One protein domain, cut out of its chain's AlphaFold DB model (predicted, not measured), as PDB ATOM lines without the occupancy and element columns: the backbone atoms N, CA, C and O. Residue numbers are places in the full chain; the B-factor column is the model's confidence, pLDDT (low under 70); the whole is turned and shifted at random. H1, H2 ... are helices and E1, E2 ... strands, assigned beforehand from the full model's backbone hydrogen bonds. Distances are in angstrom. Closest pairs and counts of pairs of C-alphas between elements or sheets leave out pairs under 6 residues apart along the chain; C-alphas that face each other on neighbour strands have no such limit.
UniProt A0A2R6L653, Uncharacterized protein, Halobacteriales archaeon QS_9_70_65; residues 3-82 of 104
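AT A GLANCE: This is residues 3 to 82 of the 104 residues of an uncharacterized protein of Halobacteriales archaeon QS_9_70_65 (UniProt A0A2R6L653). A short helix, H2, sits in the middle, with the small two-strand hairpin E1 and E2 on one side of it and the long helix H4 crossing it on the other. H1 stands near the first end of H2, H3 near its last end, and a loop of residues 3 to 15 leads into H1. The printed part has 80 residues, with four named helices and two named strands in the order H1, E1, E2, H2, H3, H4; the sheet, in the order E1 - E2, is antiparallel, and the class is mostly helix. The whole is compact, with a radius of gyration of the C-alphas of 12.5 A and spans of 35 by 24 by 21 A.

IN THESE COORDINATES: Residues 3 to 15 hold no named element. H1 is residues 16 to 26, 15.1 A long, beginning with C-alpha 16 at (104.257, 58.518, 81.660). E1 is residues 28 to 30, 6.9 A, and E2 is residues 37 to 39, 7.1 A. H2 is residues 42 to 51, 14.0 A, beginning with C-alpha 42 at (105.107, 67.563, 86.759). H3 is residues 54 to 61, 10.4 A. H4 is residues 65 to 81, 24.4 A, and ends with C-alpha 81 at (101.194, 55.422, 87.269).

HOW THE PARTS SIT: H1 and H2 only just touch, with 3 pairs of C-alphas within 8 A, the closest those of Leu 20 and Tyr 42, 7.1 A apart; they are about perpendicular at 85 degrees. E1 and E2 are a hairpin of antiparallel strands, with N 29 and O 38 at 2.8 A and N 38 and O 29 at 3.0 A, both within hydrogen-bond range. The closest C-alphas of E2 and H2, those of Leu 38 and Ala 44, are 6.6 A apart. H2 and H3 are close but not clearly touching, with the closest C-alphas, of Ala 48 and Tyr 57, at 6.6 A. H4 touches H2 with residues 71 to 75 alone, the closest C-alphas being those of Tyr 42 and Val 75 at 6.5 A, at a steep tilt of 65 degrees, opposite ways. H4 only just touches H3, with residues 65 to 68 alone and 3 pairs of C-alphas within 8 A; the closest, of Arg 54 and Val 68, are 7.2 A apart. The helix packing is mostly crossed, with 0 of 3 touching pairs at a shallow tilt. H1 and H3 are apart. In H1, H2, H3 and H4 every O i to N i+4 pair is within hydrogen-bond range.

THE WHOLE: The two C-alphas farthest apart, those of Gly 14 and Gln 59, are 35.5 A from each other. The printed part has no cut. The link from E1 to E2 is short, with 6 residues, and the other four links between named elements are tight. The mean pLDDT of the printed part is 93.6, and no printed residue is under 70.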
ATOM      1  N   ALA A   3      99.758  62.263  77.150       90.50
ATOM      2  CA  ALA A   3     100.039  63.429  76.323       90.50
ATOM      3  C   ALA A   3     100.558  64.566  77.201       90.50
ATOM      4  O   ALA A   3     100.149  64.685  78.358       90.50
ATOM      5  N   CYS A   4     101.464  65.369  76.653       91.94
ATOM      6  CA  CYS A   4     101.938  66.574  77.309       91.94
ATOM      7  C   CYS A   4     100.793  67.577  77.353       91.94
ATOM      8  O   CYS A   4     100.168  67.855  76.336       91.94
ATOM      9  N   ALA A   5     100.486  68.062  78.553       89.44
ATOM     10  CA  ALA A   5      99.429  69.044  78.777       89.44
ATOM     11  C   ALA A   5      99.977  70.479  78.874       89.44
ATOM     12  O   ALA A   5      99.223  71.394  79.195       89.44
ATOM     13  N   ILE A   6     101.279  70.666  78.630       92.44
ATOM     14  CA  ILE A   6     101.902  71.988  78.577       92.44
ATOM     15  C   ILE A   6     101.397  72.696  77.321       92.44
ATOM     16  O   ILE A   6     101.347  72.108  76.236       92.44
ATOM     17  N   GLU A   7     100.979  73.949  77.481       92.38
ATOM     18  CA  GLU A   7     100.393  74.732  76.398       92.38
ATOM     19  C   GLU A   7     101.340  74.797  75.190       92.38
ATOM     20  O   GLU A   7     102.526  75.090  75.314       92.38
ATOM     21  N   GLY A   8     100.808  74.505  73.999       91.94
ATOM     22  CA  GLY A   8     101.586  74.513  72.758       91.94
ATOM     23  C   GLY A   8     102.437  73.261  72.518       91.94
ATOM     24  O   GLY A   8     103.186  73.234  71.541       91.94
ATOM     25  N   CYS A   9     102.318  72.226  73.354       95.56
ATOM     26  CA  CYS A   9     103.003  70.953  73.165       95.56
ATOM     27  C   CYS A   9     102.038  69.824  72.773       95.56
ATOM     28  O   CYS A   9     101.161  69.446  73.542       95.56
ATOM     29  N   ASP A  10     102.249  69.220  71.599       93.88
ATOM     30  CA  ASP A  10     101.444  68.092  71.098       93.88
ATOM     31  C   ASP A  10     102.109  66.716  71.325       93.88
ATOM     32  O   ASP A  10     101.726  65.713  70.713       93.88
ATOM     33  N   TYR A  11     103.142  66.641  72.173       93.31
ATOM     34  CA  TYR A  11     103.882  65.399  72.396       93.31
ATOM     35  C   TYR A  11     103.009  64.336  73.076       93.31
ATOM     36  O   TYR A  11     102.416  64.558  74.132       93.31
ATOM     37  N   GLY A  12     102.964  63.140  72.487       91.31
ATOM     38  CA  GLY A  12     102.257  61.981  73.023       91.31
ATOM     39  C   GLY A  12     103.196  60.800  73.244       91.31
ATOM     40  O   GLY A  12     104.040  60.499  72.401       91.31
ATOM     41  N   ALA A  13     103.009  60.079  74.347       86.62
ATOM     42  CA  ALA A  13     103.833  58.937  74.723       86.62
ATOM     43  C   ALA A  13     103.015  57.702  75.126       86.62
ATOM     44  O   ALA A  13     101.888  57.761  75.628       86.62
ATOM     45  N   GLY A  14     103.629  56.533  74.927       84.44
ATOM     46  CA  GLY A  14     103.080  55.238  75.340       84.44
ATOM     47  C   GLY A  14     103.147  54.963  76.849       84.44
ATOM     48  O   GLY A  14     102.627  53.940  77.277       84.44
ATOM     49  N   GLY A  15     103.753  55.853  77.635       85.69
ATOM     50  CA  GLY A  15     103.948  55.730  79.082       85.69
ATOM     51  C   GLY A  15     104.278  57.091  79.686       85.69
ATOM     52  O   GLY A  15     104.714  57.991  78.959       85.69
ATOM     53  N   ALA A  16     104.033  57.249  80.982       87.19
ATOM     54  CA  ALA A  16     104.257  58.518  81.660       87.19
ATOM     55  C   ALA A  16     105.748  58.758  81.959       87.19
ATOM     56  O   ALA A  16     106.167  59.903  81.978       87.19
ATOM     57  N   GLU A  17     106.591  57.724  82.010       86.44
ATOM     58  CA  GLU A  17     108.054  57.857  82.097       86.44
ATOM     59  C   GLU A  17     108.622  58.657  80.921       86.44
ATOM     60  O   GLU A  17     109.398  59.592  81.098       86.44
ATOM     61  N   ARG A  18     108.194  58.320  79.697       89.06
ATOM     62  CA  ARG A  18     108.587  59.061  78.487       89.06
ATOM     63  C   ARG A  18     108.033  60.477  78.473       89.06
ATOM     64  O   ARG A  18     108.665  61.358  77.906       89.06
ATOM     65  N   LEU A  19     106.852  60.671  79.053       90.69
ATOM     66  CA  LEU A  19     106.266  61.995  79.170       90.69
ATOM     67  C   LEU A  19     107.092  62.874  80.118       90.69
ATOM     68  O   LEU A  19     107.400  64.005  79.766       90.69
ATOM     69  N   LEU A  20     107.477  62.337  81.277       91.06
ATOM     70  CA  LEU A  20     108.300  63.036  82.262       91.06
ATOM     71  C   LEU A  20     109.688  63.363  81.705       91.06
ATOM     72  O   LEU A  20     110.142  64.487  81.870       91.06
ATOM     73  N   ALA A  21     110.329  62.438  80.984       91.25
ATOM     74  CA  ALA A  21     111.602  62.720  80.315       91.25
ATOM     75  C   ALA A  21     111.477  63.863  79.289       91.25
ATOM     76  O   ALA A  21     112.267  64.798  79.302       91.25
ATOM     77  N   HIS A  22     110.429  63.845  78.459       93.06
ATOM     78  CA  HIS A  22     110.156  64.941  77.526       93.06
ATOM     79  C   HIS A  22     109.930  66.285  78.243       93.06
ATOM     80  O   HIS A  22     110.443  67.306  77.798       93.06
ATOM     81  N   GLN A  23     109.195  66.298  79.362       94.12
ATOM     82  CA  GLN A  23     109.023  67.505  80.180       94.12
ATOM     83  C   GLN A  23     110.354  68.012  80.742       94.12
ATOM     84  O   GLN A  23     110.603  69.212  80.684       94.12
ATOM     85  N   ALA A  24     111.204  67.104  81.232       92.69
ATOM     86  CA  ALA A  24     112.522  67.414  81.780       92.69
ATOM     87  C   ALA A  24     113.455  68.085  80.760       92.69
ATOM     88  O   ALA A  24     114.144  69.044  81.103       92.69
ATOM     89  N   ASP A  25     113.458  67.588  79.520       93.06
ATOM     90  CA  ASP A  25     114.405  68.009  78.484       93.06
ATOM     91  C   ASP A  25     113.925  69.208  77.652       93.06
ATOM     92  O   ASP A  25     114.745  70.001  77.182       93.06
ATOM     93  N   GLU A  26     112.616  69.331  77.413       94.50
ATOM     94  CA  GLU A  26     112.083  70.266  76.408       94.50
ATOM     95  C   GLU A  26     111.318  71.458  76.989       94.50
ATOM     96  O   GLU A  26     111.056  72.412  76.253       94.50
ATOM     97  N   HIS A  27     110.977  71.444  78.282       96.44
ATOM     98  CA  HIS A  27     110.156  72.495  78.884       96.44
ATOM     99  C   HIS A  27     110.785  73.052  80.148       96.44
ATOM    100  O   HIS A  27     110.995  72.344  81.127       96.44
ATOM    101  N   GLU A  28     111.034  74.356  80.138       96.50
ATOM    102  CA  GLU A  28     111.555  75.093  81.281       96.50
ATOM    103  C   GLU A  28     110.433  75.896  81.943       96.50
ATOM    104  O   GLU A  28     109.660  76.580  81.272       96.50
ATOM    105  N   HIS A  29     110.403  75.872  83.270       96.19
ATOM    106  CA  HIS A  29     109.553  76.710  84.097       96.19
ATOM    107  C   HIS A  29     110.387  77.548  85.060       96.19
ATOM    108  O   HIS A  29     111.388  77.097  85.622       96.19
ATOM    109  N   ARG A  30     109.927  78.771  85.317       98.00
ATOM    110  CA  ARG A  30     110.441  79.609  86.399       98.00
ATOM    111  C   ARG A  30     109.393  79.698  87.491       98.00
ATOM    112  O   ARG A  30     108.326  80.268  87.276       98.00
ATOM    113  N   CYS A  31     109.726  79.208  88.681       98.19
ATOM    114  CA  CYS A  31     108.822  79.277  89.818       98.19
ATOM    115  C   CYS A  31     108.464  80.736  90.147       98.19
ATOM    116  O   CYS A  31     109.344  81.535  90.463       98.19
ATOM    117  N   ALA A  32     107.177  81.085  90.128       97.56
ATOM    118  CA  ALA A  32     106.718  82.442  90.435       97.56
ATOM    119  C   ALA A  32     106.882  82.827  91.921       97.56
ATOM    120  O   ALA A  32     106.813  84.007  92.254       97.56
ATOM    121  N   VAL A  33     107.112  81.850  92.812       97.75
ATOM    122  CA  VAL A  33     107.304  82.086  94.255       97.75
ATOM    123  C   VAL A  33     108.764  82.413  94.588       97.75
ATOM    124  O   VAL A  33     109.026  83.361  95.325       97.75
ATOM    125  N   CYS A  34     109.721  81.641  94.057       98.06
ATOM    126  CA  CYS A  34     111.140  81.731  94.437       98.06
ATOM    127  C   CYS A  34     112.121  81.916  93.271       98.06
ATOM    128  O   CYS A  34     113.328  81.931  93.493       98.06
ATOM    129  N   GLU A  35     111.625  82.040  92.040       97.38
ATOM    130  CA  GLU A  35     112.404  82.255  90.812       97.38
ATOM    131  C   GLU A  35     113.364  81.119  90.413       97.38
ATOM    132  O   GLU A  35     114.084  81.255  89.421       97.38
ATOM    133  N   THR A  36     113.348  79.982  91.118       97.19
ATOM    134  CA  THR A  36     114.071  78.772  90.705       97.19
ATOM    135  C   THR A  36     113.631  78.350  89.307       97.19
ATOM    136  O   THR A  36     112.436  78.310  89.010       97.19
ATOM    137  N   VAL A  37     114.611  78.033  88.463       97.12
ATOM    138  CA  VAL A  37     114.402  77.484  87.125       97.12
ATOM    139  C   VAL A  37     114.506  75.967  87.209       97.12
ATOM    140  O   VAL A  37     115.479  75.438  87.747       97.12
ATOM    141  N   LEU A  38     113.484  75.282  86.720       95.62
ATOM    142  CA  LEU A  38     113.325  73.835  86.778       95.62
ATOM    143  C   LEU A  38     112.493  73.372  85.582       95.62
ATOM    144  O   LEU A  38     111.891  74.214  84.917       95.62
ATOM    145  N   PRO A  39     112.410  72.066  85.300       95.88
ATOM    146  CA  PRO A  39     111.522  71.618  84.248       95.88
ATOM    147  C   PRO A  39     110.050  71.934  84.532       95.88
ATOM    148  O   PRO A  39     109.615  71.964  85.687       95.88
ATOM    149  N   ASP A  40     109.285  72.163  83.470       95.75
ATOM    150  CA  ASP A  40     107.849  72.434  83.554       95.75
ATOM    151  C   ASP A  40     107.031  71.138  83.754       95.75
ATOM    152  O   ASP A  40     107.559  70.029  83.902       95.75
ATOM    153  N   GLY A  41     105.707  71.261  83.795       94.31
ATOM    154  CA  GLY A  41     104.782  70.154  83.963       94.31
ATOM    155  C   GLY A  41     104.859  69.575  85.371       94.31
ATOM    156  O   GLY A  41     104.680  70.284  86.362       94.31
ATOM    157  N   TYR A  42     105.096  68.266  85.473       94.00
ATOM    158  CA  TYR A  42     105.107  67.563  86.759       94.00
ATOM    159  C   TYR A  42     106.126  68.149  87.747       94.00
ATOM    160  O   TYR A  42     105.805  68.336  88.919       94.00
ATOM    161  N   PHE A  43     107.330  68.483  87.278       94.69
ATOM    162  CA  PHE A  43     108.410  68.961  88.143       94.69
ATOM    163  C   PHE A  43     108.096  70.337  88.742       94.69
ATOM    164  O   PHE A  43     108.296  70.536  89.941       94.69
ATOM    165  N   ALA A  44     107.536  71.246  87.940       95.88
ATOM    166  CA  ALA A  44     107.069  72.553  88.391       95.88
ATOM    167  C   ALA A  44     105.973  72.447  89.458       95.88
ATOM    168  O   ALA A  44     106.056  73.110  90.495       95.88
ATOM    169  N   ILE A  45     104.975  71.586  89.231       94.81
ATOM    170  CA  ILE A  45     103.867  71.384  90.173       94.81
ATOM    171  C   ILE A  45     104.373  70.754  91.476       94.81
ATOM    172  O   ILE A  45     104.038  71.234  92.560       94.81
ATOM    173  N   ARG A  46     105.209  69.714  91.390       94.38
ATOM    174  CA  ARG A  46     105.775  69.055  92.573       94.38
ATOM    175  C   ARG A  46     106.608  70.026  93.406       94.38
ATOM    176  O   ARG A  46     106.362  70.160  94.598       94.38
ATOM    177  N   HIS A  47     107.515  70.775  92.776       96.31
ATOM    178  CA  HIS A  47     108.294  71.815  93.456       96.31
ATOM    179  C   HIS A  47     107.396  72.838  94.158       96.31
ATOM    180  O   HIS A  47     107.650  73.205  95.302       96.31
ATOM    181  N   ALA A  48     106.333  73.291  93.487       96.50
ATOM    182  CA  ALA A  48     105.415  74.269  94.050       96.50
ATOM    183  C   ALA A  48     104.754  73.796  95.355       96.50
ATOM    184  O   ALA A  48     104.561  74.612  96.253       96.50
ATOM    185  N   PHE A  49     104.419  72.509  95.473       94.81
ATOM    186  CA  PHE A  49     103.719  71.971  96.644       94.81
ATOM    187  C   PHE A  49     104.625  71.350  97.709       94.81
ATOM    188  O   PHE A  49     104.199  71.238  98.860       94.81
ATOM    189  N   GLU A  50     105.849  70.962  97.357       95.19
ATOM    190  CA  GLU A  50     106.841  70.465  98.317       95.19
ATOM    191  C   GLU A  50     107.617  71.603  98.986       95.19
ATOM    192  O   GLU A  50     107.855  71.556 100.194       95.19
ATOM    193  N   GLU A  51     107.966  72.646  98.228       97.38
ATOM    194  CA  GLU A  51     108.835  73.726  98.708       97.38
ATOM    195  C   GLU A  51     108.067  74.972  99.167       97.38
ATOM    196  O   GLU A  51     108.611  75.779  99.922       97.38
ATOM    197  N   HIS A  52     106.802  75.136  98.753       97.88
ATOM    198  CA  HIS A  52     105.986  76.309  99.090       97.88
ATOM    199  C   HIS A  52     104.623  75.923  99.655       97.88
ATOM    200  O   HIS A  52     104.090  74.833  99.444       97.88
ATOM    201  N   SER A  53     104.007  76.851 100.385       97.06
ATOM    202  CA  SER A  53     102.638  76.665 100.848       97.06
ATOM    203  C   SER A  53     101.625  76.899  99.724       97.06
ATOM    204  O   SER A  53     101.808  77.726  98.832       97.06
ATOM    205  N   ARG A  54     100.461  76.251  99.834       96.62
ATOM    206  CA  ARG A  54      99.314  76.466  98.927       96.62
ATOM    207  C   ARG A  54      98.907  77.943  98.837       96.62
ATOM    208  O   ARG A  54      98.458  78.399  97.794       96.62
ATOM    209  N   VAL A  55      99.070  78.692  99.930       97.31
ATOM    210  CA  VAL A  55      98.758  80.128  99.995       97.31
ATOM    211  C   VAL A  55      99.757  80.964  99.194       97.31
ATOM    212  O   VAL A  55      99.352  81.940  98.565       97.31
ATOM    213  N   GLU A  56     101.040  80.603  99.206       97.75
ATOM    214  CA  GLU A  56     102.066  81.250  98.378       97.75
ATOM    215  C   GLU A  56     101.864  80.918  96.902       97.75
ATOM    216  O   GLU A  56     101.892  81.825  96.073       97.75
ATOM    217  N   TYR A  57     101.561  79.656  96.584       97.06
ATOM    218  CA  TYR A  57     101.216  79.238  95.227       97.06
ATOM    219  C   TYR A  57     100.018  80.023  94.673       97.06
ATOM    220  O   TYR A  57     100.138  80.672  93.638       97.06
ATOM    221  N   MET A  58      98.886  80.042  95.388       97.75
ATOM    222  CA  MET A  58      97.682  80.762  94.950       97.75
ATOM    223  C   MET A  58      97.950  82.252  94.701       97.75
ATOM    224  O   MET A  58      97.476  82.806  93.716       97.75
ATOM    225  N   GLN A  59      98.755  82.901  95.549       97.56
ATOM    226  CA  GLN A  59      99.109  84.310  95.361       97.56
ATOM    227  C   GLN A  59     100.055  84.547  94.180       97.56
ATOM    228  O   GLN A  59      99.893  85.535  93.470       97.56
ATOM    229  N   ALA A  60     101.053  83.684  93.987       97.69
ATOM    230  CA  ALA A  60     102.059  83.866  92.943       97.69
ATOM    231  C   ALA A  60     101.527  83.537  91.540       97.69
ATOM    232  O   ALA A  60     101.959  84.150  90.567       97.69
ATOM    233  N   TYR A  61     100.594  82.587  91.445       96.06
ATOM    234  CA  TYR A  61     100.047  82.094  90.180       96.06
ATOM    235  C   TYR A  61      98.621  82.576  89.885       96.06
ATOM    236  O   TYR A  61      98.043  82.129  88.901       96.06
ATOM    237  N   ASP A  62      98.066  83.478  90.707       97.31
ATOM    238  CA  ASP A  62      96.664  83.932  90.618       97.31
ATOM    239  C   ASP A  62      95.675  82.750  90.538       97.31
ATOM    240  O   ASP A  62      94.757  82.722  89.722       97.31
ATOM    241  N   ALA A  63      95.930  81.736  91.368       96.75
ATOM    242  CA  ALA A  63      95.218  80.464  91.374       96.75
ATOM    243  C   ALA A  63      94.255  80.370  92.562       96.75
ATOM    244  O   ALA A  63      94.445  81.015  93.600       96.75
ATOM    245  N   ASP A  64      93.244  79.516  92.440       97.50
ATOM    246  CA  ASP A  64      92.280  79.242  93.498       97.50
ATOM    247  C   ASP A  64      92.414  77.827  94.093       97.50
ATOM    248  O   ASP A  64      93.329  77.049  93.805       97.50
ATOM    249  N   ALA A  65      91.514  77.497  95.020       96.25
ATOM    250  CA  ALA A  65      91.539  76.208  95.698       96.25
ATOM    251  C   ALA A  65      91.173  75.032  94.776       96.25
ATOM    252  O   ALA A  65      91.509  73.894  95.105       96.25
ATOM    253  N   ASP A  66      90.433  75.272  93.695       97.50
ATOM    254  CA  ASP A  66      90.097  74.273  92.688       97.50
ATOM    255  C   ASP A  66      91.305  74.006  91.784       97.50
ATOM    256  O   ASP A  66      91.622  72.836  91.565       97.50
ATOM    257  N   ASP A  67      92.057  75.041  91.401       96.19
ATOM    258  CA  ASP A  67      93.333  74.893  90.686       96.19
ATOM    259  C   ASP A  67      94.334  74.049  91.483       96.19
ATOM    260  O   ASP A  67      94.937  73.113  90.956       96.19
ATOM    261  N   VAL A  68      94.489  74.342  92.782       96.06
ATOM    262  CA  VAL A  68      95.366  73.562  93.673       96.06
ATOM    263  C   VAL A  68      94.948  72.094  93.690       96.06
ATOM    264  O   VAL A  68      95.786  71.217  93.490       96.06
ATOM    265  N   ARG A  69      93.651  71.821  93.876       95.62
ATOM    266  CA  ARG A  69      93.120  70.449  93.926       95.62
ATOM    267  C   ARG A  69      93.307  69.706  92.606       95.62
ATOM    268  O   ARG A  69      93.616  68.516  92.621       95.62
ATOM    269  N   GLU A  70      93.133  70.381  91.473       94.62
ATOM    270  CA  GLU A  70      93.397  69.787  90.165       94.62
ATOM    271  C   GLU A  70      94.871  69.392  90.038       94.62
ATOM    272  O   GLU A  70      95.180  68.268  89.637       94.62
ATOM    273  N   ARG A  71      95.791  70.286  90.414       94.69
ATOM    274  CA  ARG A  71      97.228  70.039  90.258       94.69
ATOM    275  C   ARG A  71      97.741  68.956  91.200       94.69
ATOM    276  O   ARG A  71      98.527  68.118  90.765       94.69
ATOM    277  N   GLU A  72      97.248  68.909  92.434       93.81
ATOM    278  CA  GLU A  72      97.516  67.805  93.363       93.81
ATOM    279  C   GLU A  72      97.038  66.467  92.778       93.81
ATOM    280  O   GLU A  72      97.815  65.517  92.708       93.81
ATOM    281  N   SER A  73      95.814  66.413  92.236       92.44
ATOM    282  CA  SER A  73      95.292  65.190  91.615       92.44
ATOM    283  C   SER A  73      96.115  64.731  90.406       92.44
ATOM    284  O   SER A  73      96.185  63.529  90.146       92.44
ATOM    285  N   VAL A  74      96.703  65.656  89.641       89.75
ATOM    286  CA  VAL A  74      97.586  65.327  88.511       89.75
ATOM    287  C   VAL A  74      98.888  64.695  89.005       89.75
ATOM    288  O   VAL A  74      99.305  63.678  88.449       89.75
ATOM    289  N   VAL A  75      99.503  65.259  90.049       90.81
ATOM    290  CA  VAL A  75     100.712  64.702  90.682       90.81
ATOM    291  C   VAL A  75     100.431  63.302  91.219       90.81
ATOM    292  O   VAL A  75     101.125  62.361  90.841       90.81
ATOM    293  N   GLU A  76      99.358  63.132  91.994       90.38
ATOM    294  CA  GLU A  76      98.972  61.832  92.556       90.38
ATOM    295  C   GLU A  76      98.711  60.781  91.466       90.38
ATOM    296  O   GLU A  76      99.118  59.624  91.591       90.38
ATOM    297  N   ALA A  77      98.055  61.162  90.364       87.38
ATOM    298  CA  ALA A  77      97.791  60.254  89.251       87.38
ATOM    299  C   ALA A  77      99.071  59.836  88.507       87.38
ATOM    300  O   ALA A  77      99.166  58.691  88.060       87.38
ATOM    301  N   LEU A  78     100.042  60.744  88.366       86.50
ATOM    302  CA  LEU A  78     101.340  60.453  87.756       86.50
ATOM    303  C   LEU A  78     102.181  59.534  88.642       86.50
ATOM    304  O   LEU A  78     102.690  58.532  88.150       86.50
ATOM    305  N   GLU A  79     102.259  59.814  89.941       86.94
ATOM    306  CA  GLU A  79     103.015  59.008  90.911       86.94
ATOM    307  C   GLU A  79     102.409  57.618  91.127       86.94
ATOM    308  O   GLU A  79     103.122  56.648  91.363       86.94
ATOM    309  N   ALA A  80     101.090  57.476  90.979       85.94
ATOM    310  CA  ALA A  80     100.446  56.166  90.979       85.94
ATOM    311  C   ALA A  80     100.711  55.364  89.690       85.94
ATOM    312  O   ALA A  80     100.623  54.134  89.697       85.94
ATOM    313  N   ALA A  81     100.979  56.045  88.572       82.00
ATOM    314  CA  ALA A  81     101.194  55.422  87.269       82.00
ATOM    315  C   ALA A  81     102.668  55.135  86.962       82.00
ATOM    316  O   ALA A  81     102.943  54.294  86.104       82.00
ATOM    317  N   VAL A  82     103.587  55.840  87.621       77.94
ATOM    318  CA  VAL A  82     105.022  55.825  87.337       77.94
ATOM    319  C   VAL A  82     105.811  55.705  88.623       77.94
ATOM    320  O   VAL A  82     105.590  56.447  89.573       77.94
TER     321      VAL A  82